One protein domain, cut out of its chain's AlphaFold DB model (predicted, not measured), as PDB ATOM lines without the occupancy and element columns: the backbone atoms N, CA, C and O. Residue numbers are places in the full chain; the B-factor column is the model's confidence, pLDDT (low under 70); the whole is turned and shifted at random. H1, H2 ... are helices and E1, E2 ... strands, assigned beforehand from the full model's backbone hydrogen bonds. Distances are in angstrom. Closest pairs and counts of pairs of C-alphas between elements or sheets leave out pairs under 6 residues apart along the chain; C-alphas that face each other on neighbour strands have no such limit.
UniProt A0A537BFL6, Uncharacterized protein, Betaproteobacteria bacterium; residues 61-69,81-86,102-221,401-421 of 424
ATOM      1  N   LYS A  61      98.066  88.730  79.010       35.75
ATOM      2  CA  LYS A  61      97.409  88.437  80.277       35.75
ATOM      3  C   LYS A  61      96.144  87.593  80.013       35.75
ATOM      4  O   LYS A  61      95.193  88.019  79.382       35.75
ATOM      5  N   PHE A  62      96.108  86.405  80.593       38.41
ATOM      6  CA  PHE A  62      94.935  85.745  81.197       38.41
ATOM      7  C   PHE A  62      93.659  85.555  80.398       38.41
ATOM      8  O   PHE A  62      92.599  86.079  80.751       38.41
ATOM      9  N   ALA A  63      93.753  84.590  79.490       31.33
ATOM     10  CA  ALA A  63      92.659  83.739  79.064       31.33
ATOM     11  C   ALA A  63      92.235  82.783  80.181       31.33
ATOM     12  O   ALA A  63      92.860  81.745  80.324       31.33
ATOM     13  N   LEU A  64      91.176  83.119  80.931       34.28
ATOM     14  CA  LEU A  64      90.008  82.255  81.200       34.28
ATOM     15  C   LEU A  64      89.125  82.862  82.294       34.28
ATOM     16  O   LEU A  64      89.604  83.374  83.296       34.28
ATOM     17  N   LEU A  65      87.813  82.711  82.156       29.30
ATOM     18  CA  LEU A  65      86.958  82.539  83.323       29.30
ATOM     19  C   LEU A  65      85.780  81.675  82.917       29.30
ATOM     20  O   LEU A  65      84.852  82.131  82.250       29.30
ATOM     21  N   GLN A  66      85.781  80.429  83.380       31.06
ATOM     22  CA  GLN A  66      84.512  79.792  83.664       31.06
ATOM     23  C   GLN A  66      84.618  78.667  84.671       31.06
ATOM     24  O   GLN A  66      85.512  77.846  84.579       31.06
ATOM     25  N   CYS A  67      83.611  78.575  85.541       30.30
ATOM     26  CA  CYS A  67      83.159  77.323  86.140       30.30
ATOM     27  C   CYS A  67      81.703  77.489  86.636       30.30
ATOM     28  O   CYS A  67      81.468  77.779  87.810       30.30
ATOM     29  N   GLN A  68      80.713  77.271  85.765       32.31
ATOM     30  CA  GLN A  68      79.393  76.759  86.164       32.31
ATOM     31  C   GLN A  68      79.305  75.330  85.615       32.31
ATOM     32  O   GLN A  68      79.516  75.109  84.431       32.31
ATOM     33  N   GLY A  69      79.062  74.356  86.490       24.25
ATOM     34  CA  GLY A  69      78.639  73.006  86.101       24.25
ATOM     35  C   GLY A  69      77.132  72.855  86.346       24.25
ATOM     36  O   GLY A  69      76.518  73.767  86.894       24.25
ATOM     37  N   ARG A  81      85.668  83.863  92.098       37.38
ATOM     38  CA  ARG A  81      85.148  84.640  90.948       37.38
ATOM     39  C   ARG A  81      85.901  85.944  90.719       37.38
ATOM     40  O   ARG A  81      85.374  86.863  90.100       37.38
ATOM     41  N   ARG A  82      87.130  86.050  91.217       37.56
ATOM     42  CA  ARG A  82      87.934  87.252  91.040       37.56
ATOM     43  C   ARG A  82      89.287  86.894  90.461       37.56
ATOM     44  O   ARG A  82      90.275  86.788  91.170       37.56
ATOM     45  N   LEU A  83      89.307  86.739  89.140       36.94
ATOM     46  CA  LEU A  83      90.514  87.064  88.401       36.94
ATOM     47  C   LEU A  83      90.698  88.578  88.538       36.94
ATOM     48  O   LEU A  83      89.841  89.365  88.121       36.94
ATOM     49  N   LEU A  84      91.766  88.983  89.213       39.81
ATOM     50  CA  LEU A  84      92.118  90.385  89.322       39.81
ATOM     51  C   LEU A  84      92.767  90.813  88.023       39.81
ATOM     52  O   LEU A  84      93.925  90.521  87.749       39.81
ATOM     53  N   LEU A  85      91.981  91.509  87.214       38.12
ATOM     54  CA  LEU A  85      92.524  92.302  86.131       38.12
ATOM     55  C   LEU A  85      92.943  93.653  86.715       38.12
ATOM     56  O   LEU A  85      92.139  94.250  87.451       38.12
ATOM     57  N   PRO A  86      94.160  94.147  86.419       37.16
ATOM     58  CA  PRO A  86      94.608  95.446  86.899       37.16
ATOM     59  C   PRO A  86      93.558  96.520  86.594       37.16
ATOM     60  O   PRO A  86      92.909  96.500  85.541       37.16
ATOM     61  N   CYS A 102     101.191  94.388  79.711       70.88
ATOM     62  CA  CYS A 102     100.492  93.226  79.166       70.88
ATOM     63  C   CYS A 102      99.071  93.567  78.673       70.88
ATOM     64  O   CYS A 102      98.412  94.418  79.281       70.88
ATOM     65  N   GLU A 103      98.581  92.825  77.679       81.00
ATOM     66  CA  GLU A 103      97.220  92.902  77.112       81.00
ATOM     67  C   GLU A 103      96.363  91.722  77.579       81.00
ATOM     68  O   GLU A 103      96.814  90.587  77.502       81.00
ATOM     69  N   VAL A 104      95.145  91.950  78.079       84.06
ATOM     70  CA  VAL A 104      94.319  90.893  78.678       84.06
ATOM     71  C   VAL A 104      93.287  90.307  77.703       84.06
ATOM     72  O   VAL A 104      92.353  91.015  77.332       84.06
ATOM     73  N   TYR A 105      93.341  89.005  77.417       89.19
ATOM     74  CA  TYR A 105      92.327  88.265  76.643       89.19
ATOM     75  C   TYR A 105      91.543  87.329  77.546       89.19
ATOM     76  O   TYR A 105      92.170  86.510  78.175       89.19
ATOM     77  N   CYS A 106      90.211  87.328  77.579       90.25
ATOM     78  CA  CYS A 106      89.442  86.371  78.385       90.25
ATOM     79  C   CYS A 106      88.535  85.492  77.520       90.25
ATOM     80  O   CYS A 106      87.587  85.992  76.918       90.25
ATOM     81  N   TYR A 107      88.765  84.176  77.544       89.62
ATOM     82  CA  TYR A 107      87.891  83.177  76.924       89.62
ATOM     83  C   TYR A 107      86.873  82.715  77.957       89.62
ATOM     84  O   TYR A 107      87.199  82.066  78.953       89.62
ATOM     85  N   SER A 108      85.625  83.107  77.750       88.44
ATOM     86  CA  SER A 108      84.532  82.810  78.660       88.44
ATOM     87  C   SER A 108      83.723  81.646  78.132       88.44
ATOM     88  O   SER A 108      82.994  81.795  77.153       88.44
ATOM     89  N   THR A 109      83.758  80.515  78.828       87.06
ATOM     90  CA  THR A 109      82.932  79.363  78.455       87.06
ATOM     91  C   THR A 109      81.508  79.437  79.028       87.06
ATOM     92  O   THR A 109      80.766  78.463  78.940       87.06
ATOM     93  N   THR A 110      81.095  80.583  79.613       82.31
ATOM     94  CA  THR A 110      79.750  80.755  80.200       82.31
ATOM     95  C   THR A 110      78.694  81.097  79.176       82.31
ATOM     96  O   THR A 110      78.860  82.025  78.392       82.31
ATOM     97  N   ASP A 111      77.595  80.350  79.236       83.38
ATOM     98  CA  ASP A 111      76.353  80.572  78.501       83.38
ATOM     99  C   ASP A 111      75.397  81.516  79.252       83.38
ATOM    100  O   ASP A 111      74.438  82.031  78.687       83.38
ATOM    101  N   THR A 112      75.675  81.772  80.532       83.75
ATOM    102  CA  THR A 112      74.818  82.525  81.453       83.75
ATOM    103  C   THR A 112      75.610  83.666  82.107       83.75
ATOM    104  O   THR A 112      76.120  83.520  83.221       83.75
ATOM    105  N   PRO A 113      75.796  84.808  81.414       83.19
ATOM    106  CA  PRO A 113      76.583  85.926  81.929       83.19
ATOM    107  C   PRO A 113      75.856  86.666  83.060       83.19
ATOM    108  O   PRO A 113      74.757  87.202  82.887       83.19
ATOM    109  N   ASP A 114      76.508  86.776  84.215       82.06
ATOM    110  CA  ASP A 114      75.995  87.520  85.366       82.06
ATOM    111  C   ASP A 114      76.657  88.901  85.521       82.06
ATOM    112  O   ASP A 114      77.412  89.373  84.663       82.06
ATOM    113  N   SER A 115      76.331  89.602  86.610       83.75
ATOM    114  CA  SER A 115      76.886  90.928  86.895       83.75
ATOM    115  C   SER A 115      78.410  90.915  87.058       83.75
ATOM    116  O   SER A 115      79.054  91.902  86.708       83.75
ATOM    117  N   TYR A 116      79.002  89.817  87.534       78.38
ATOM    118  CA  TYR A 116      80.451  89.673  87.659       78.38
ATOM    119  C   TYR A 116      81.097  89.367  86.314       78.38
ATOM    120  O   TYR A 116      82.113  89.976  85.991       78.38
ATOM    121  N   THR A 117      80.487  88.504  85.497       83.31
ATOM    122  CA  THR A 117      80.928  88.279  84.111       83.31
ATOM    123  C   THR A 117      81.024  89.605  83.354       83.31
ATOM    124  O   THR A 117      82.046  89.889  82.735       83.31
ATOM    125  N   ARG A 118      80.005  90.468  83.485       86.56
ATOM    126  CA  ARG A 118      80.000  91.809  82.879       86.56
ATOM    127  C   ARG A 118      81.099  92.721  83.434       86.56
ATOM    128  O   ARG A 118      81.759  93.409  82.664       86.56
ATOM    129  N   GLN A 119      81.332  92.711  84.748       84.50
ATOM    130  CA  GLN A 119      82.410  93.500  85.362       84.50
ATOM    131  C   GLN A 119      83.804  93.070  84.896       84.50
ATOM    132  O   GLN A 119      84.667  93.926  84.715       84.50
ATOM    133  N   ILE A 120      84.032  91.765  84.734       83.75
ATOM    134  CA  ILE A 120      85.308  91.225  84.255       83.75
ATOM    135  C   ILE A 120      85.479  91.585  82.781       83.75
ATOM    136  O   ILE A 120      86.478  92.206  82.437       83.75
ATOM    137  N   SER A 121      84.463  91.325  81.952       86.19
ATOM    138  CA  SER A 121      84.449  91.687  80.529       86.19
ATOM    139  C   SER A 121      84.773  93.168  80.293       86.19
ATOM    140  O   SER A 121      85.616  93.482  79.462       86.19
ATOM    141  N   ALA A 122      84.216  94.081  81.098       88.69
ATOM    142  CA  ALA A 122      84.492  95.519  81.001       88.69
ATOM    143  C   ALA A 122      85.926  95.936  81.405       88.69
ATOM    144  O   ALA A 122      86.325  97.084  81.175       88.69
ATOM    145  N   ARG A 123      86.691  95.049  82.051       83.19
ATOM    146  CA  ARG A 123      88.073  95.285  82.513       83.19
ATOM    147  C   ARG A 123      89.116  94.539  81.684       83.19
ATOM    148  O   ARG A 123      90.288  94.903  81.756       83.19
ATOM    149  N   THR A 124      88.691  93.528  80.935       80.75
ATOM    150  CA  THR A 124      89.492  92.808  79.946       80.75
ATOM    151  C   THR A 124      89.708  93.677  78.704       80.75
ATOM    152  O   THR A 124      88.874  94.526  78.387       80.75
ATOM    153  N   ASP A 125      90.827  93.487  78.009       84.88
ATOM    154  CA  ASP A 125      91.105  94.189  76.756       84.88
ATOM    155  C   ASP A 125      90.371  93.509  75.585       84.88
ATOM    156  O   ASP A 125      89.689  94.193  74.822       84.88
ATOM    157  N   VAL A 126      90.361  92.169  75.539       89.25
ATOM    158  CA  VAL A 126      89.588  91.360  74.579       89.25
ATOM    159  C   VAL A 126      88.741  90.292  75.280       89.25
ATOM    160  O   VAL A 126      89.255  89.432  75.989       89.25
ATOM    161  N   TRP A 127      87.425  90.290  75.055       90.19
ATOM    162  CA  TRP A 127      86.516  89.260  75.574       90.19
ATOM    163  C   TRP A 127      86.078  88.302  74.460       90.19
ATOM    164  O   TRP A 127      85.441  88.721  73.495       90.19
ATOM    165  N   ARG A 128      86.380  87.009  74.607       90.12
ATOM    166  CA  ARG A 128      86.030  85.938  73.667       90.12
ATOM    167  C   ARG A 128      84.919  85.060  74.259       90.12
ATOM    168  O   ARG A 128      85.169  84.309  75.206       90.12
ATOM    169  N   PRO A 129      83.683  85.114  73.735       90.38
ATOM    170  CA  PRO A 129      82.685  84.093  74.023       90.38
ATOM    171  C   PRO A 129      83.181  82.748  73.486       90.38
ATOM    172  O   PRO A 129      83.477  82.621  72.304       90.38
ATOM    173  N   ALA A 130      83.287  81.758  74.363       89.00
ATOM    174  CA  ALA A 130      83.830  80.442  74.039       89.00
ATOM    175  C   ALA A 130      82.933  79.300  74.549       89.00
ATOM    176  O   ALA A 130      83.329  78.136  74.577       89.00
ATOM    177  N   ALA A 131      81.714  79.630  74.986       87.44
ATOM    178  CA  ALA A 131      80.720  78.649  75.390       87.44
ATOM    179  C   ALA A 131      80.352  77.756  74.197       87.44
ATOM    180  O   ALA A 131      80.049  78.251  73.115       87.44
ATOM    181  N   GLY A 132      80.387  76.440  74.399       86.75
ATOM    182  CA  GLY A 132      80.036  75.462  73.366       86.75
ATOM    183  C   GLY A 132      81.122  75.175  72.324       86.75
ATOM    184  O   GLY A 132      80.913  74.283  71.506       86.75
ATOM    185  N   LEU A 133      82.277  75.855  72.357       91.12
ATOM    186  CA  LEU A 133      83.407  75.479  71.503       91.12
ATOM    187  C   LEU A 133      83.918  74.085  71.882       91.12
ATOM    188  O   LEU A 133      84.070  73.760  73.063       91.12
ATOM    189  N   SER A 134      84.217  73.266  70.875       94.88
ATOM    190  CA  SER A 134      84.963  72.024  71.086       94.88
ATOM    191  C   SER A 134      86.400  72.323  71.543       94.88
ATOM    192  O   SER A 134      86.912  73.417  71.286       94.88
ATOM    193  N   PRO A 135      87.104  71.360  72.171       94.06
ATOM    194  CA  PRO A 135      88.499  71.550  72.562       94.06
ATOM    195  C   PRO A 135      89.415  72.004  71.417       94.06
ATOM    196  O   PRO A 135      90.296  72.828  71.640       94.06
ATOM    197  N   THR A 136      89.196  71.500  70.198       97.31
ATOM    198  CA  THR A 136      89.964  71.890  69.003       97.31
ATOM    199  C   THR A 136      89.648  73.316  68.569       97.31
ATOM    200  O   THR A 136      90.568  74.108  68.423       97.31
ATOM    201  N   GLN A 137      88.368  73.692  68.475       96.62
ATOM    202  CA  GLN A 137      87.983  75.070  68.132       96.62
ATOM    203  C   GLN A 137      88.495  76.087  69.161       96.62
ATOM    204  O   GLN A 137      88.903  77.187  68.802       96.62
ATOM    205  N   MET A 138      88.489  75.723  70.448       94.25
ATOM    206  CA  MET A 138      89.083  76.541  71.506       94.25
ATOM    207  C   MET A 138      90.590  76.721  71.282       94.25
ATOM    208  O   MET A 138      91.088  77.840  71.360       94.25
ATOM    209  N   ALA A 139      91.315  75.635  70.999       93.88
ATOM    210  CA  ALA A 139      92.750  75.686  70.744       93.88
ATOM    211  C   ALA A 139      93.086  76.524  69.496       93.88
ATOM    212  O   ALA A 139      93.989  77.353  69.551       93.88
ATOM    213  N   GLU A 140      92.329  76.374  68.409       95.12
ATOM    214  CA  GLU A 140      92.477  77.170  67.183       95.12
ATOM    215  C   GLU A 140      92.215  78.660  67.426       95.12
ATOM    216  O   GLU A 140      92.988  79.498  66.970       95.12
ATOM    217  N   ALA A 141      91.168  79.002  68.187       91.62
ATOM    218  CA  ALA A 141      90.865  80.388  68.535       91.62
ATOM    219  C   ALA A 141      91.980  81.028  69.376       91.62
ATOM    220  O   ALA A 141      92.366  82.166  69.125       91.62
ATOM    221  N   ILE A 142      92.523  80.289  70.350       90.69
ATOM    222  CA  ILE A 142      93.649  80.742  71.179       90.69
ATOM    223  C   ILE A 142      94.917  80.914  70.333       90.69
ATOM    224  O   ILE A 142      95.608  81.921  70.461       90.69
ATOM    225  N   ALA A 143      95.220  79.963  69.450       91.25
ATOM    226  CA  ALA A 143      96.392  80.046  68.585       91.25
ATOM    227  C   ALA A 143      96.281  81.196  67.568       91.25
ATOM    228  O   ALA A 143      97.259  81.898  67.328       91.25
ATOM    229  N   GLY A 144      95.089  81.419  67.001       91.38
ATOM    230  CA  GLY A 144      94.821  82.514  66.063       91.38
ATOM    231  C   GLY A 144      94.893  83.906  66.696       91.38
ATOM    232  O   GLY A 144      95.199  84.871  66.002       91.38
ATOM    233  N   ASP A 145      94.664  84.003  68.007       87.75
ATOM    234  CA  ASP A 145      94.886  85.222  68.796       87.75
ATOM    235  C   ASP A 145      96.362  85.411  69.209       87.75
ATOM    236  O   ASP A 145      96.693  86.411  69.841       87.75
ATOM    237  N   GLU A 146      97.254  84.481  68.837       90.44
ATOM    238  CA  GLU A 146      98.699  84.517  69.114       90.44
ATOM    239  C   GLU A 146      99.031  84.656  70.615       90.44
ATOM    240  O   GLU A 146      99.934  85.394  71.003       90.44
ATOM    241  N   ILE A 147      98.301  83.936  71.478       87.75
ATOM    242  CA  ILE A 147      98.466  84.005  72.940       87.75
ATOM    243  C   ILE A 147      99.833  83.452  73.386       87.75
ATOM    244  O   ILE A 147     100.144  82.280  73.182       87.75
ATOM    245  N   ASP A 148     100.615  84.273  74.090       85.31
ATOM    246  CA  ASP A 148     101.962  83.924  74.579       85.31
ATOM    247  C   ASP A 148     101.944  83.052  75.846       85.31
ATOM    248  O   ASP A 148     102.705  82.086  75.978       85.31
ATOM    249  N   ILE A 149     101.063  83.400  76.792       92.19
ATOM    250  CA  ILE A 149     100.893  82.722  78.081       92.19
ATOM    251  C   ILE A 149      99.407  82.424  78.288       92.19
ATOM    252  O   ILE A 149      98.600  83.323  78.528       92.19
ATOM    253  N   LEU A 150      99.043  81.144  78.232       94.12
ATOM    254  CA  LEU A 150      97.684  80.667  78.479       94.12
ATOM    255  C   LEU A 150      97.553  80.153  79.908       94.12
ATOM    256  O   LEU A 150      98.339  79.300  80.326       94.12
ATOM    257  N   VAL A 151      96.548  80.627  80.650       93.81
ATOM    258  CA  VAL A 151      96.389  80.242  82.056       93.81
ATOM    259  C   VAL A 151      95.030  79.651  82.362       93.81
ATOM    260  O   VAL A 151      94.014  80.330  82.419       93.81
ATOM    261  N   ASP A 152      95.046  78.361  82.653       92.31
ATOM    262  CA  ASP A 152      93.886  77.603  83.077       92.31
ATOM    263  C   ASP A 152      93.416  78.010  84.482       92.31
ATOM    264  O   ASP A 152      94.063  77.692  85.480       92.31
ATOM    265  N   LEU A 153      92.245  78.657  84.555       88.88
ATOM    266  CA  LEU A 153      91.576  78.981  85.821       88.88
ATOM    267  C   LEU A 153      90.613  77.898  86.327       88.88
ATOM    268  O   LEU A 153      89.942  78.135  87.333       88.88
ATOM    269  N   SER A 154      90.513  76.740  85.670       84.56
ATOM    270  CA  SER A 154      89.524  75.704  86.001       84.56
ATOM    271  C   SER A 154      90.162  74.446  86.578       84.56
ATOM    272  O   SER A 154      89.680  73.910  87.579       84.56
ATOM    273  N   GLY A 155      91.236  73.964  85.957       89.75
ATOM    274  CA  GLY A 155      91.804  72.644  86.201       89.75
ATOM    275  C   GLY A 155      90.750  71.549  86.063       89.75
ATOM    276  O   GLY A 155      89.980  71.530  85.104       89.75
ATOM    277  N   HIS A 156      90.674  70.646  87.044       90.38
ATOM    278  CA  HIS A 156      89.655  69.582  87.089       90.38
ATOM    279  C   HIS A 156      88.314  70.032  87.688       90.38
ATOM    280  O   HIS A 156      87.390  69.227  87.824       90.38
ATOM    281  N   SER A 157      88.189  71.300  88.080       81.75
ATOM    282  CA  SER A 157      86.944  71.851  88.610       81.75
ATOM    283  C   SER A 157      86.038  72.351  87.480       81.75
ATOM    284  O   SER A 157      86.490  72.834  86.448       81.75
ATOM    285  N   GLY A 158      84.721  72.283  87.701       75.38
ATOM    286  CA  GLY A 158      83.713  72.869  86.811       75.38
ATOM    287  C   GLY A 158      83.674  72.277  85.406       75.38
ATOM    288  O   GLY A 158      83.246  71.134  85.277       75.38
ATOM    289  N   VAL A 159      84.000  73.078  84.384       74.81
ATOM    290  CA  VAL A 159      84.056  72.654  82.972       74.81
ATOM    291  C   VAL A 159      85.523  72.719  82.534       74.81
ATOM    292  O   VAL A 159      85.987  73.789  82.130       74.81
ATOM    293  N   PRO A 160      86.274  71.612  82.670       79.62
ATOM    294  CA  PRO A 160      87.699  71.585  82.370       79.62
ATOM    295  C   PRO A 160      87.974  71.897  80.900       79.62
ATOM    296  O   PRO A 160      87.366  71.298  80.014       79.62
ATOM    297  N   GLN A 161      88.953  72.763  80.645       87.56
ATOM    298  CA  GLN A 161      89.477  73.034  79.298       87.56
ATOM    299  C   GLN A 161      90.825  72.336  79.057       87.56
ATOM    300  O   GLN A 161      91.556  72.655  78.122       87.56
ATOM    301  N   LEU A 162      91.146  71.333  79.883       92.75
ATOM    302  CA  LEU A 162      92.419  70.607  79.844       92.75
ATOM    303  C   LEU A 162      92.669  69.907  78.498       92.75
ATOM    304  O   LEU A 162      93.818  69.763  78.094       92.75
ATOM    305  N   ALA A 163      91.614  69.518  77.775       94.56
ATOM    306  CA  ALA A 163      91.743  68.956  76.431       94.56
ATOM    307  C   ALA A 163      92.218  69.991  75.394       94.56
ATOM    308  O   ALA A 163      92.981  69.632  74.502       94.56
ATOM    309  N   ALA A 164      91.819  71.262  75.521       93.56
ATOM    310  CA  ALA A 164      92.353  72.344  74.693       93.56
ATOM    311  C   ALA A 164      93.803  72.658  75.100       93.56
ATOM    312  O   ALA A 164      94.682  72.709  74.247       93.56
ATOM    313  N   MET A 165      94.086  72.731  76.409       94.31
ATOM    314  CA  MET A 165      95.453  72.901  76.935       94.31
ATOM    315  C   MET A 165      96.404  71.797  76.437       94.31
ATOM    316  O   MET A 165      97.564  72.050  76.121       94.31
ATOM    317  N   ALA A 166      95.937  70.549  76.331       96.06
ATOM    318  CA  ALA A 166      96.751  69.432  75.851       96.06
ATOM    319  C   ALA A 166      97.229  69.604  74.394       96.06
ATOM    320  O   ALA A 166      98.274  69.056  74.035       96.06
ATOM    321  N   GLN A 167      96.511  70.392  73.584       96.31
ATOM    322  CA  GLN A 167      96.880  70.713  72.201       96.31
ATOM    323  C   GLN A 167      97.983  71.780  72.110       96.31
ATOM    324  O   GLN A 167      98.540  71.979  71.036       96.31
ATOM    325  N   ARG A 168      98.361  72.405  73.237       94.62
ATOM    326  CA  ARG A 168      99.358  73.488  73.332       94.62
ATOM    327  C   ARG A 168      99.095  74.670  72.382       94.62
ATOM    328  O   ARG A 168      99.973  75.013  71.592       94.62
ATOM    329  N   PRO A 169      97.922  75.317  72.465       93.44
ATOM    330  CA  PRO A 169      97.629  76.494  71.651       93.44
ATOM    331  C   PRO A 169      98.434  77.746  72.036       93.44
ATOM    332  O   PRO A 169      98.400  78.722  71.296       93.44
ATOM    333  N   ALA A 170      99.157  77.729  73.162       92.00
ATOM    334  CA  ALA A 170     100.079  78.787  73.566       92.00
ATOM    335  C   ALA A 170     101.466  78.215  73.926       92.00
ATOM    336  O   ALA A 170     101.552  77.071  74.395       92.00
ATOM    337  N   PRO A 171     102.553  78.991  73.757       90.81
ATOM    338  CA  PRO A 171     103.910  78.553  74.077       90.81
ATOM    339  C   PRO A 171     104.146  78.226  75.551       90.81
ATOM    340  O   PRO A 171     104.814  77.238  75.861       90.81
ATOM    341  N   VAL A 172     103.603  79.057  76.444       95.25
ATOM    342  CA  VAL A 172     103.674  78.881  77.894       95.25
ATOM    343  C   VAL A 172     102.271  78.625  78.418       95.25
ATOM    344  O   VAL A 172     101.352  79.407  78.185       95.25
ATOM    345  N   GLN A 173     102.107  77.536  79.162       94.94
ATOM    346  CA  GLN A 173     100.834  77.163  79.758       94.94
ATOM    347  C   GLN A 173     100.955  77.035  81.273       94.94
ATOM    348  O   GLN A 173     101.835  76.345  81.793       94.94
ATOM    349  N   VAL A 174     100.035  77.688  81.973       96.06
ATOM    350  CA  VAL A 174      99.993  77.767  83.433       96.06
ATOM    351  C   VAL A 174      98.630  77.280  83.923       96.06
ATOM    352  O   VAL A 174      97.634  77.410  83.219       96.06
ATOM    353  N   THR A 175      98.555  76.739  85.135       94.31
ATOM    354  CA  THR A 175      97.286  76.487  85.836       94.31
ATOM    355  C   THR A 175      97.265  77.209  87.182       94.31
ATOM    356  O   THR A 175      98.248  77.211  87.928       94.31
ATOM    357  N   TRP A 176      96.155  77.883  87.455       91.44
ATOM    358  CA  TRP A 176      95.826  78.649  88.661       91.44
ATOM    359  C   TRP A 176      94.471  79.282  88.394       91.44
ATOM    360  O   TRP A 176      94.321  79.870  87.348       91.44
ATOM    361  N   LEU A 177      93.432  79.276  89.222       81.81
ATOM    362  CA  LEU A 177      93.309  78.977  90.648       81.81
ATOM    363  C   LEU A 177      92.202  77.938  90.925       81.81
ATOM    364  O   LEU A 177      92.052  77.468  92.051       81.81
ATOM    365  N   GLY A 178      91.388  77.583  89.924       80.75
ATOM    366  CA  GLY A 178      90.156  76.807  90.118       80.75
ATOM    367  C   GLY A 178      90.353  75.374  90.607       80.75
ATOM    368  O   GLY A 178      89.421  74.786  91.167       80.75
ATOM    369  N   TYR A 179      91.556  74.822  90.460       89.31
ATOM    370  CA  TYR A 179      91.922  73.516  90.990       89.31
ATOM    371  C   TYR A 179      93.236  73.601  91.773       89.31
ATOM    372  O   TYR A 179      94.312  73.817  91.226       89.31
ATOM    373  N   LEU A 180      93.146  73.422  93.089       89.00
ATOM    374  CA  LEU A 180      94.256  73.627  94.028       89.00
ATOM    375  C   LEU A 180      95.161  72.389  94.149       89.00
ATOM    376  O   LEU A 180      95.604  72.032  95.239       89.00
ATOM    377  N   ASN A 181      95.379  71.684  93.043       91.88
ATOM    378  CA  ASN A 181      96.259  70.524  92.970       91.88
ATOM    379  C   ASN A 181      96.801  70.366  91.534       91.88
ATOM    380  O   ASN A 181      96.433  71.140  90.656       91.88
ATOM    381  N   THR A 182      97.683  69.394  91.303       95.75
ATOM    382  CA  THR A 182      98.222  69.075  89.966       95.75
ATOM    383  C   THR A 182      97.120  68.787  88.943       95.75
ATOM    384  O   THR A 182      96.167  68.061  89.235       95.75
ATOM    385  N   THR A 183      97.247  69.308  87.726       96.00
ATOM    386  CA  THR A 183      96.409  68.887  86.593       96.00
ATOM    387  C   THR A 183      96.805  67.497  86.103       96.00
ATOM    388  O   THR A 183      95.972  66.792  85.535       96.00
ATOM    389  N   GLY A 184      98.052  67.080  86.348       96.12
ATOM    390  CA  GLY A 184      98.626  65.835  85.848       96.12
ATOM    391  C   GLY A 184      99.062  65.898  84.379       96.12
ATOM    392  O   GLY A 184      99.470  64.877  83.828       96.12
ATOM    393  N   LEU A 185      98.961  67.060  83.723       95.50
ATOM    394  CA  LEU A 185      99.316  67.227  82.316       95.50
ATOM    395  C   LEU A 185     100.762  67.709  82.179       95.50
ATOM    396  O   LEU A 185     101.087  68.827  82.555       95.50
ATOM    397  N   THR A 186     101.599  66.943  81.476       92.75
ATOM    398  CA  THR A 186     102.960  67.369  81.077       92.75
ATOM    399  C   THR A 186     102.967  68.524  80.067       92.75
ATOM    400  O   THR A 186     104.010  69.092  79.751       92.75
ATOM    401  N   ARG A 187     101.798  68.860  79.507       94.56
ATOM    402  CA  ARG A 187     101.615  69.985  78.585       94.56
ATOM    403  C   ARG A 187     101.361  71.311  79.297       94.56
ATOM    404  O   ARG A 187     101.449  72.336  78.631       94.56
ATOM    405  N   ILE A 188     101.089  71.312  80.599       96.12
ATOM    406  CA  ILE A 188     101.011  72.527  81.414       96.12
ATOM    407  C   ILE A 188     102.334  72.633  82.171       96.12
ATOM    408  O   ILE A 188     102.679  71.732  82.929       96.12
ATOM    409  N   GLN A 189     103.111  73.684  81.906       97.31
ATOM    410  CA  GLN A 189     104.476  73.801  82.433       97.31
ATOM    411  C   GLN A 189     104.469  74.257  83.885       97.31
ATOM    412  O   GLN A 189     105.260  73.767  84.682       97.31
ATOM    413  N   TYR A 190     103.579  75.188  84.229       97.62
ATOM    414  CA  TYR A 190     103.638  75.878  85.511       97.62
ATOM    415  C   TYR A 190     102.325  75.786  86.281       97.62
ATOM    416  O   TYR A 190     101.237  75.854  85.711       97.62
ATOM    417  N   ARG A 191     102.426  75.717  87.606       97.25
ATOM    418  CA  ARG A 191     101.298  75.937  88.514       97.25
ATOM    419  C   ARG A 191     101.647  77.039  89.498       97.25
ATOM    420  O   ARG A 191     102.664  76.944  90.183       97.25
ATOM    421  N   ILE A 192     100.795  78.057  89.598       97.06
ATOM    422  CA  ILE A 192     100.992  79.128  90.582       97.06
ATOM    423  C   ILE A 192     100.496  78.657  91.951       97.06
ATOM    424  O   ILE A 192      99.403  78.102  92.074       97.06
ATOM    425  N   SER A 193     101.314  78.881  92.973       96.88
ATOM    426  CA  SER A 193     101.023  78.595  94.377       96.88
ATOM    427  C   SER A 193     101.793  79.569  95.283       96.88
ATOM    428  O   SER A 193     102.248  80.624  94.841       96.88
ATOM    429  N   ASP A 194     101.944  79.231  96.560       96.88
ATOM    430  CA  ASP A 194     102.785  79.918  97.536       96.88
ATOM    431  C   ASP A 194     103.519  78.910  98.429       96.88
ATOM    432  O   ASP A 194     103.249  77.705  98.417       96.88
ATOM    433  N   ARG A 195     104.462  79.416  99.229       97.19
ATOM    434  CA  ARG A 195     105.308  78.601 100.114       97.19
ATOM    435  C   ARG A 195     104.561  77.910 101.260       97.19
ATOM    436  O   ARG A 195     105.141  77.049 101.912       97.19
ATOM    437  N   PHE A 196     103.326  78.298 101.566       97.06
ATOM    438  CA  PHE A 196     102.573  77.737 102.687       97.06
ATOM    439  C   PHE A 196     101.686  76.579 102.234       97.06
ATOM    440  O   PHE A 196     101.663  75.525 102.886       97.06
ATOM    441  N   ALA A 197     100.996  76.749 101.106       95.81
ATOM    442  CA  ALA A 197     100.226  75.690 100.470       95.81
ATOM    443  C   ALA A 197     101.138  74.625  99.860       95.81
ATOM    444  O   ALA A 197     100.866  73.437 100.003       95.81
ATOM    445  N   ASP A 198     102.249  75.037  99.253       97.25
ATOM    446  CA  ASP A 198     103.240  74.145  98.664       97.25
ATOM    447  C   ASP A 198     104.646  74.471  99.184       97.25
ATOM    448  O   ASP A 198     105.422  75.132  98.492       97.25
ATOM    449  N   PRO A 199     105.018  74.036 100.401       96.31
ATOM    450  CA  PRO A 199     106.358  74.282 100.925       96.31
ATOM    451  C   PRO A 199     107.444  73.685 100.016       96.31
ATOM    452  O   PRO A 199     107.283  72.544  99.567       96.31
ATOM    453  N   PRO A 200     108.536  74.423  99.728       95.75
ATOM    454  CA  PRO A 200     109.645  73.917  98.921       95.75
ATOM    455  C   PRO A 200     110.170  72.569  99.423       95.75
ATOM    456  O   PRO A 200     110.450  72.405 100.608       95.75
ATOM    457  N   GLY A 201     110.283  71.597  98.518       93.81
ATOM    458  CA  GLY A 201     110.782  70.250  98.795       93.81
ATOM    459  C   GLY A 201     109.755  69.295  99.414       93.81
ATOM    460  O   GLY A 201     110.032  68.102  99.532       93.81
ATOM    461  N   VAL A 202     108.564  69.772  99.790       93.62
ATOM    462  CA  VAL A 202     107.550  68.948 100.472       93.62
ATOM    463  C   VAL A 202     106.520  68.405  99.491       93.62
ATOM    464  O   VAL A 202     106.223  67.205  99.497       93.62
ATOM    465  N   THR A 203     105.954  69.279  98.656       95.12
ATOM    466  CA  THR A 203     104.870  68.907  97.739       95.12
ATOM    467  C   THR A 203     105.323  68.742  96.297       95.12
ATOM    468  O   THR A 203     104.624  68.058  95.559       95.12
ATOM    469  N   ASP A 204     106.496  69.258  95.911       95.75
ATOM    470  CA  ASP A 204     106.992  69.318  94.523       95.75
ATOM    471  C   ASP A 204     106.876  67.977  93.786       95.75
ATOM    472  O   ASP A 204     106.354  67.919  92.678       95.75
ATOM    473  N   ARG A 205     107.233  66.869  94.449       95.31
ATOM    474  CA  ARG A 205     107.153  65.501  93.896       95.31
ATOM    475  C   ARG A 205     105.748  65.036  93.487       95.31
ATOM    476  O   ARG A 205     105.593  63.944  92.948       95.31
ATOM    477  N   TYR A 206     104.712  65.788  93.837       95.81
ATOM    478  CA  TYR A 206     103.316  65.470  93.554       95.81
ATOM    479  C   TYR A 206     102.725  66.295  92.414       95.81
ATOM    480  O   TYR A 206     101.550  66.112  92.093       95.81
ATOM    481  N   HIS A 207     103.514  67.188  91.822       96.62
ATOM    482  CA  HIS A 207     103.104  68.036  90.716       96.62
ATOM    483  C   HIS A 207     103.796  67.596  89.434       96.62
ATOM    484  O   HIS A 207     104.963  67.213  89.445       96.62
ATOM    485  N   THR A 208     103.044  67.603  88.335       96.69
ATOM    486  CA  THR A 208     103.642  67.459  87.002       96.69
ATOM    487  C   THR A 208     104.139  68.804  86.494       96.69
ATOM    488  O   THR A 208     105.056  68.843  85.685       96.69
ATOM    489  N   GLU A 209     103.528  69.890  86.964       97.44
ATOM    490  CA  GLU A 209     103.932  71.259  86.690       97.44
ATOM    491  C   GLU A 209     105.062  71.704  87.625       97.44
ATOM    492  O   GLU A 209     105.079  71.362  88.812       97.44
ATOM    493  N   ALA A 210     105.939  72.573  87.129       97.12
ATOM    494  CA  ALA A 210     106.847  73.335  87.966       97.12
ATOM    495  C   ALA A 210     106.051  74.323  88.836       97.12
ATOM    496  O   ALA A 210     105.250  75.135  88.353       97.12
ATOM    497  N   LEU A 211     106.263  74.257  90.150       97.69
ATOM    498  CA  LEU A 211     105.580  75.121  91.106       97.69
ATOM    499  C   LEU A 211     106.195  76.523  91.110       97.69
ATOM    500  O   LEU A 211     107.322  76.719  91.569       97.69
ATOM    501  N   VAL A 212     105.414  77.513  90.680       97.88
ATOM    502  CA  VAL A 212     105.766  78.929  90.791       97.88
ATOM    503  C   VAL A 212     105.130  79.500  92.046       97.88
ATOM    504  O   VAL A 212     103.919  79.693  92.130       97.88
ATOM    505  N   ARG A 213     105.966  79.736  93.055       97.81
ATOM    506  CA  ARG A 213     105.544  80.218  94.369       97.81
ATOM    507  C   ARG A 213     105.621  81.735  94.398       97.81
ATOM    508  O   ARG A 213     106.721  82.283  94.380       97.81
ATOM    509  N   LEU A 214     104.472  82.400  94.468       97.06
ATOM    510  CA  LEU A 214     104.439  83.850  94.638       97.06
ATOM    511  C   LEU A 214     105.068  84.235  95.990       97.06
ATOM    512  O   LEU A 214     104.924  83.493  96.970       97.06
ATOM    513  N   PRO A 215     105.761  85.386  96.065       95.69
ATOM    514  CA  PRO A 215     106.555  85.761  97.235       95.69
ATOM    515  C   PRO A 215     105.712  85.987  98.497       95.69
ATOM    516  O   PRO A 215     106.207  85.780  99.609       95.69
ATOM    517  N   HIS A 216     104.448  86.396  98.339       94.25
ATOM    518  CA  HIS A 216     103.572  86.747  99.456       94.25
ATOM    519  C   HIS A 216     102.392  85.791  99.638       94.25
ATOM    520  O   HIS A 216     102.227  85.248 100.726       94.25
ATOM    521  N   SER A 217     101.581  85.577  98.602       93.31
ATOM    522  CA  SER A 217     100.379  84.741  98.678       93.31
ATOM    523  C   SER A 217      99.928  84.328  97.280       93.31
ATOM    524  O   SER A 217     100.010  85.131  96.354       93.31
ATOM    525  N   GLN A 218      99.404  83.108  97.122       93.88
ATOM    526  CA  GLN A 218      98.728  82.692  95.883       93.88
ATOM    527  C   GLN A 218      97.293  83.229  95.776       93.88
ATOM    528  O   GLN A 218      96.639  83.098  94.739       93.88
ATOM    529  N   TRP A 219      96.788  83.769  96.882       92.62
ATOM    530  CA  TRP A 219      95.439  84.276  97.041       92.62
ATOM    531  C   TRP A 219      95.427  85.790  96.953       92.62
ATOM    532  O   TRP A 219      96.256  86.458  97.575       92.62
ATOM    533  N   SER A 220      94.391  86.311  96.303       91.62
ATOM    534  CA  SER A 220      93.971  87.688  96.491       91.62
ATOM    535  C   SER A 220      92.465  87.751  96.702       91.62
ATOM    536  O   SER A 220      91.684  87.134  95.974       91.62
ATOM    537  N   TYR A 221      92.057  88.438  97.757       92.19
ATOM    538  CA  TYR A 221      90.709  88.412  98.281       92.19
ATOM    539  C   TYR A 221      90.067  89.789  98.204       92.19
ATOM    540  O   TYR A 221      90.618  90.804  98.625       92.19
ATOM    541  N   GLU A 401      97.232  95.338  94.096       88.94
ATOM    542  CA  GLU A 401      98.259  95.951  93.256       88.94
ATOM    543  C   GLU A 401      99.577  95.200  93.380       88.94
ATOM    544  O   GLU A 401     100.189  94.866  92.365       88.94
ATOM    545  N   ARG A 402      99.993  94.876  94.610       91.50
ATOM    546  CA  ARG A 402     101.174  94.045  94.843       91.50
ATOM    547  C   ARG A 402     100.996  92.647  94.280       91.50
ATOM    548  O   ARG A 402     101.875  92.202  93.552       91.50
ATOM    549  N   PHE A 403      99.849  92.014  94.524       90.62
ATOM    550  CA  PHE A 403      99.547  90.703  93.953       90.62
ATOM    551  C   PHE A 403      99.682  90.712  92.424       90.62
ATOM    552  O   PHE A 403     100.314  89.832  91.847       90.62
ATOM    553  N   THR A 404      99.143  91.740  91.760       86.56
ATOM    554  CA  THR A 404      99.235  91.868  90.299       86.56
ATOM    555  C   THR A 404     100.681  92.041  89.831       86.56
ATOM    556  O   THR A 404     101.070  91.419  88.846       86.56
ATOM    557  N   ARG A 405     101.499  92.839  90.535       88.25
ATOM    558  CA  ARG A 405     102.926  93.007  90.208       88.25
ATOM    559  C   ARG A 405     103.708  91.701  90.343       88.25
ATOM    560  O   ARG A 405     104.461  91.362  89.435       88.25
ATOM    561  N   ASP A 406     103.503  90.962  91.431       91.81
ATOM    562  CA  ASP A 406     104.170  89.674  91.662       91.81
ATOM    563  C   ASP A 406     103.807  88.656  90.576       91.81
ATOM    564  O   ASP A 406     104.654  87.922  90.066       91.81
ATOM    565  N   LEU A 407     102.531  88.644  90.195       89.62
ATOM    566  CA  LEU A 407     102.001  87.767  89.168       89.62
ATOM    567  C   LEU A 407     102.565  88.114  87.775       89.62
ATOM    568  O   LEU A 407     103.015  87.231  87.049       89.62
ATOM    569  N   GLU A 408     102.611  89.400  87.414       87.75
ATOM    570  CA  GLU A 408     103.237  89.875  86.169       87.75
ATOM    571  C   GLU A 408     104.729  89.548  86.096       87.75
ATOM    572  O   GLU A 408     105.230  89.172  85.032       87.75
ATOM    573  N   GLN A 409     105.439  89.675  87.217       90.62
ATOM    574  CA  GLN A 409     106.846  89.313  87.305       90.62
ATOM    575  C   GLN A 409     107.042  87.811  87.064       90.62
ATOM    576  O   GLN A 409     107.883  87.431  86.248       90.62
ATOM    577  N   ALA A 410     106.215  86.963  87.683       93.69
ATOM    578  CA  ALA A 410     106.240  85.523  87.449       93.69
ATOM    579  C   ALA A 410     106.014  85.176  85.965       93.69
ATOM    580  O   ALA A 410     106.746  84.364  85.400       93.69
ATOM    581  N   TYR A 411     105.063  85.830  85.293       90.81
ATOM    582  CA  TYR A 411     104.845  85.627  83.856       90.81
ATOM    583  C   TYR A 411     106.019  86.064  82.998       90.81
ATOM    584  O   TYR A 411     106.391  85.358  82.062       90.81
ATOM    585  N   ARG A 412     106.634  87.201  83.327       88.00
ATOM    586  CA  ARG A 412     107.828  87.678  82.628       88.00
ATOM    587  C   ARG A 412     108.975  86.679  82.737       88.00
ATOM    588  O   ARG A 412     109.667  86.445  81.751       88.00
ATOM    589  N   GLU A 413     109.159  86.078  83.907       93.50
ATOM    590  CA  GLU A 413     110.177  85.051  84.125       93.50
ATOM    591  C   GLU A 413     109.882  83.766  83.347       93.50
ATOM    592  O   GLU A 413     110.780  83.251  82.681       93.50
ATOM    593  N   MET A 414     108.635  83.280  83.369       92.94
ATOM    594  CA  MET A 414     108.216  82.116  82.575       92.94
ATOM    595  C   MET A 414     108.443  82.349  81.076       92.94
ATOM    596  O   MET A 414     108.957  81.471  80.382       92.94
ATOM    597  N   TRP A 415     108.088  83.537  80.582       88.19
ATOM    598  CA  TRP A 415     108.285  83.908  79.184       88.19
ATOM    599  C   TRP A 415     109.764  83.989  78.812       88.19
ATOM    600  O   TRP A 415     110.175  83.431  77.797       88.19
ATOM    601  N   ARG A 416     110.584  84.633  79.654       90.12
ATOM    602  CA  ARG A 416     112.033  84.722  79.444       90.12
ATOM    603  C   ARG A 416     112.658  83.330  79.317       90.12
ATOM    604  O   ARG A 416     113.364  83.088  78.343       90.12
ATOM    605  N   LYS A 417     112.331  82.414  80.238       92.69
ATOM    606  CA  LYS A 417     112.798  81.017  80.192       92.69
ATOM    607  C   LYS A 417     112.430  80.332  78.877       92.69
ATOM    608  O   LYS A 417     113.270  79.695  78.247       92.69
ATOM    609  N   TRP A 418     111.192  80.519  78.414       90.12
ATOM    610  CA  TRP A 418     110.751  79.961  77.137       90.12
ATOM    611  C   TRP A 418     111.537  80.524  75.939       90.12
ATOM    612  O   TRP A 418     111.973  79.753  75.079       90.12
ATOM    613  N   CYS A 419     111.770  81.842  75.894       86.62
ATOM    614  CA  CYS A 419     112.579  82.489  74.852       86.62
ATOM    615  C   CYS A 419     114.023  81.966  74.823       86.62
ATOM    616  O   CYS A 419     114.571  81.734  73.744       86.62
ATOM    617  N   GLU A 420     114.620  81.756  75.997       91.69
ATOM    618  CA  GLU A 420     115.975  81.215  76.172       91.69
ATOM    619  C   GLU A 420     116.060  79.716  75.829       91.69
ATOM    620  O   GLU A 420     117.145  79.180  75.617       91.69
ATOM    621  N   GLY A 421     114.915  79.040  75.683       85.44
ATOM    622  CA  GLY A 421     114.840  77.611  75.396       85.44
ATOM    623  C   GLY A 421     115.079  76.723  76.615       85.44
ATOM    624  O   GLY A 421     115.347  75.537  76.424       85.44
TER     625      GLY A 421
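AT A GLANCE: This is residues 61 to 69, 81 to 86, 102 to 221 and 401 to 421 of the 424 residues of an uncharacterized protein of Betaproteobacteria bacterium (UniProt A0A537BFL6). Look first for a strongly twisted sheet of four short parallel strands, E3 to E6, with the long helix H4 running beside it, and then for a small separate sheet of two strands, E1 and E2, which with H1 makes the far part of the domain. H2 and H3 sit together at one side of the body, and the stretch of residues 61 to 69 threads between the two sheets. The printed part has 156 residues, with four named helices and six named strands in the order E1 H1 E2 H2 E3 H3 E4 E5 E6 H4; the class is mixed, helices and strands, though under half of the residues, 70 of the 156, are in named elements. Both sheets are parallel, and the larger has the order E3 E4 E5 E6. The whole is compact, with a radius of gyration of the C-alphas of 14.8 A, and spans 41 by 31 by 31 A.

HOW THE PARTS SIT: Start at E3, residues 149 to 152, an edge strand; beside it is E4, residues 172 to 175, parallel at 22 degrees, with N 152 and O 174 2.8 A apart. Next comes E5, residues 190 to 194, at 44 degrees to E4, with N 175 and O 190 2.9 A apart. The other edge strand is E6, residues 210 to 214, at 38 degrees to E5, with N 193 and O 212 2.9 A apart. From edge to edge the strands' lines turn by 90 degrees. H4, residues 401 to 420, is on this sheet, and the two make two layers, a sheet with a helix on one face; yet H4 stands only just at the sheet's level, at a height over the sheet of 3.7 A. Its closest C-alphas to E6 are those of Asp 406 and Leu 214, 6.5 A apart; to E4, those of Trp 415 and Val 172, 6.9 A apart. H3, residues 162 to 166, only grazes the sheet; E3, H3 and E4 form a strand-helix-strand unit, two parallel neighbour strands with a helix between, and its crossover is right-handed. H2, residues 135 to 144, touches H3, with the C-alphas of Pro 135 and Ala 164 closest at 4.5 A. In the sheet of two strands, E1, residues 103 to 108, is parallel to E2, residues 126 to 129, at 11 degrees, with N 106 and O 126 2.8 A apart. H1, residues 115 to 121, completes a second right-handed unit, E1, H1, E2; the closest C-alphas of H1 and E2 are those of Ser 121 and Trp 127, 5.9 A apart. E1 is apart from E3, and only just apart from H2, at 8.5 A. In H1, H2, H3 and H4 every O i to N i+4 pair is within hydrogen-bond range.

IN THESE COORDINATES: Find C-alpha 149 at (100.893, 82.722, 78.081), where E3 begins and runs 10.0 A; E4 runs 10.5 A, and E5 and E6 12.7 A each. Find C-alpha 401 at (98.259, 95.951, 93.256); from there H4 runs 28.7 A to C-alpha 420 at (115.975, 81.215, 76.172). E1 runs 16.3 A and E2 10.0 A; H2 runs 14.2 A, H1 9.9 A and H3 6.0 A.

THE WHOLE: The two C-alphas farthest apart are those of Ser 115 and Gly 421, 41.8 A. Look for three cuts: C-alphas 69 and 81 are 14.2 A apart, 86 and 102 10.0 A, and 221 and 401 11.8 A. The links E4 to E5 and E5 to E6 are long, with 14 and 15 residues. The mean pLDDT of the printed part is 85.4, and the residues under 70 are 61 to 69 and 81 to 86.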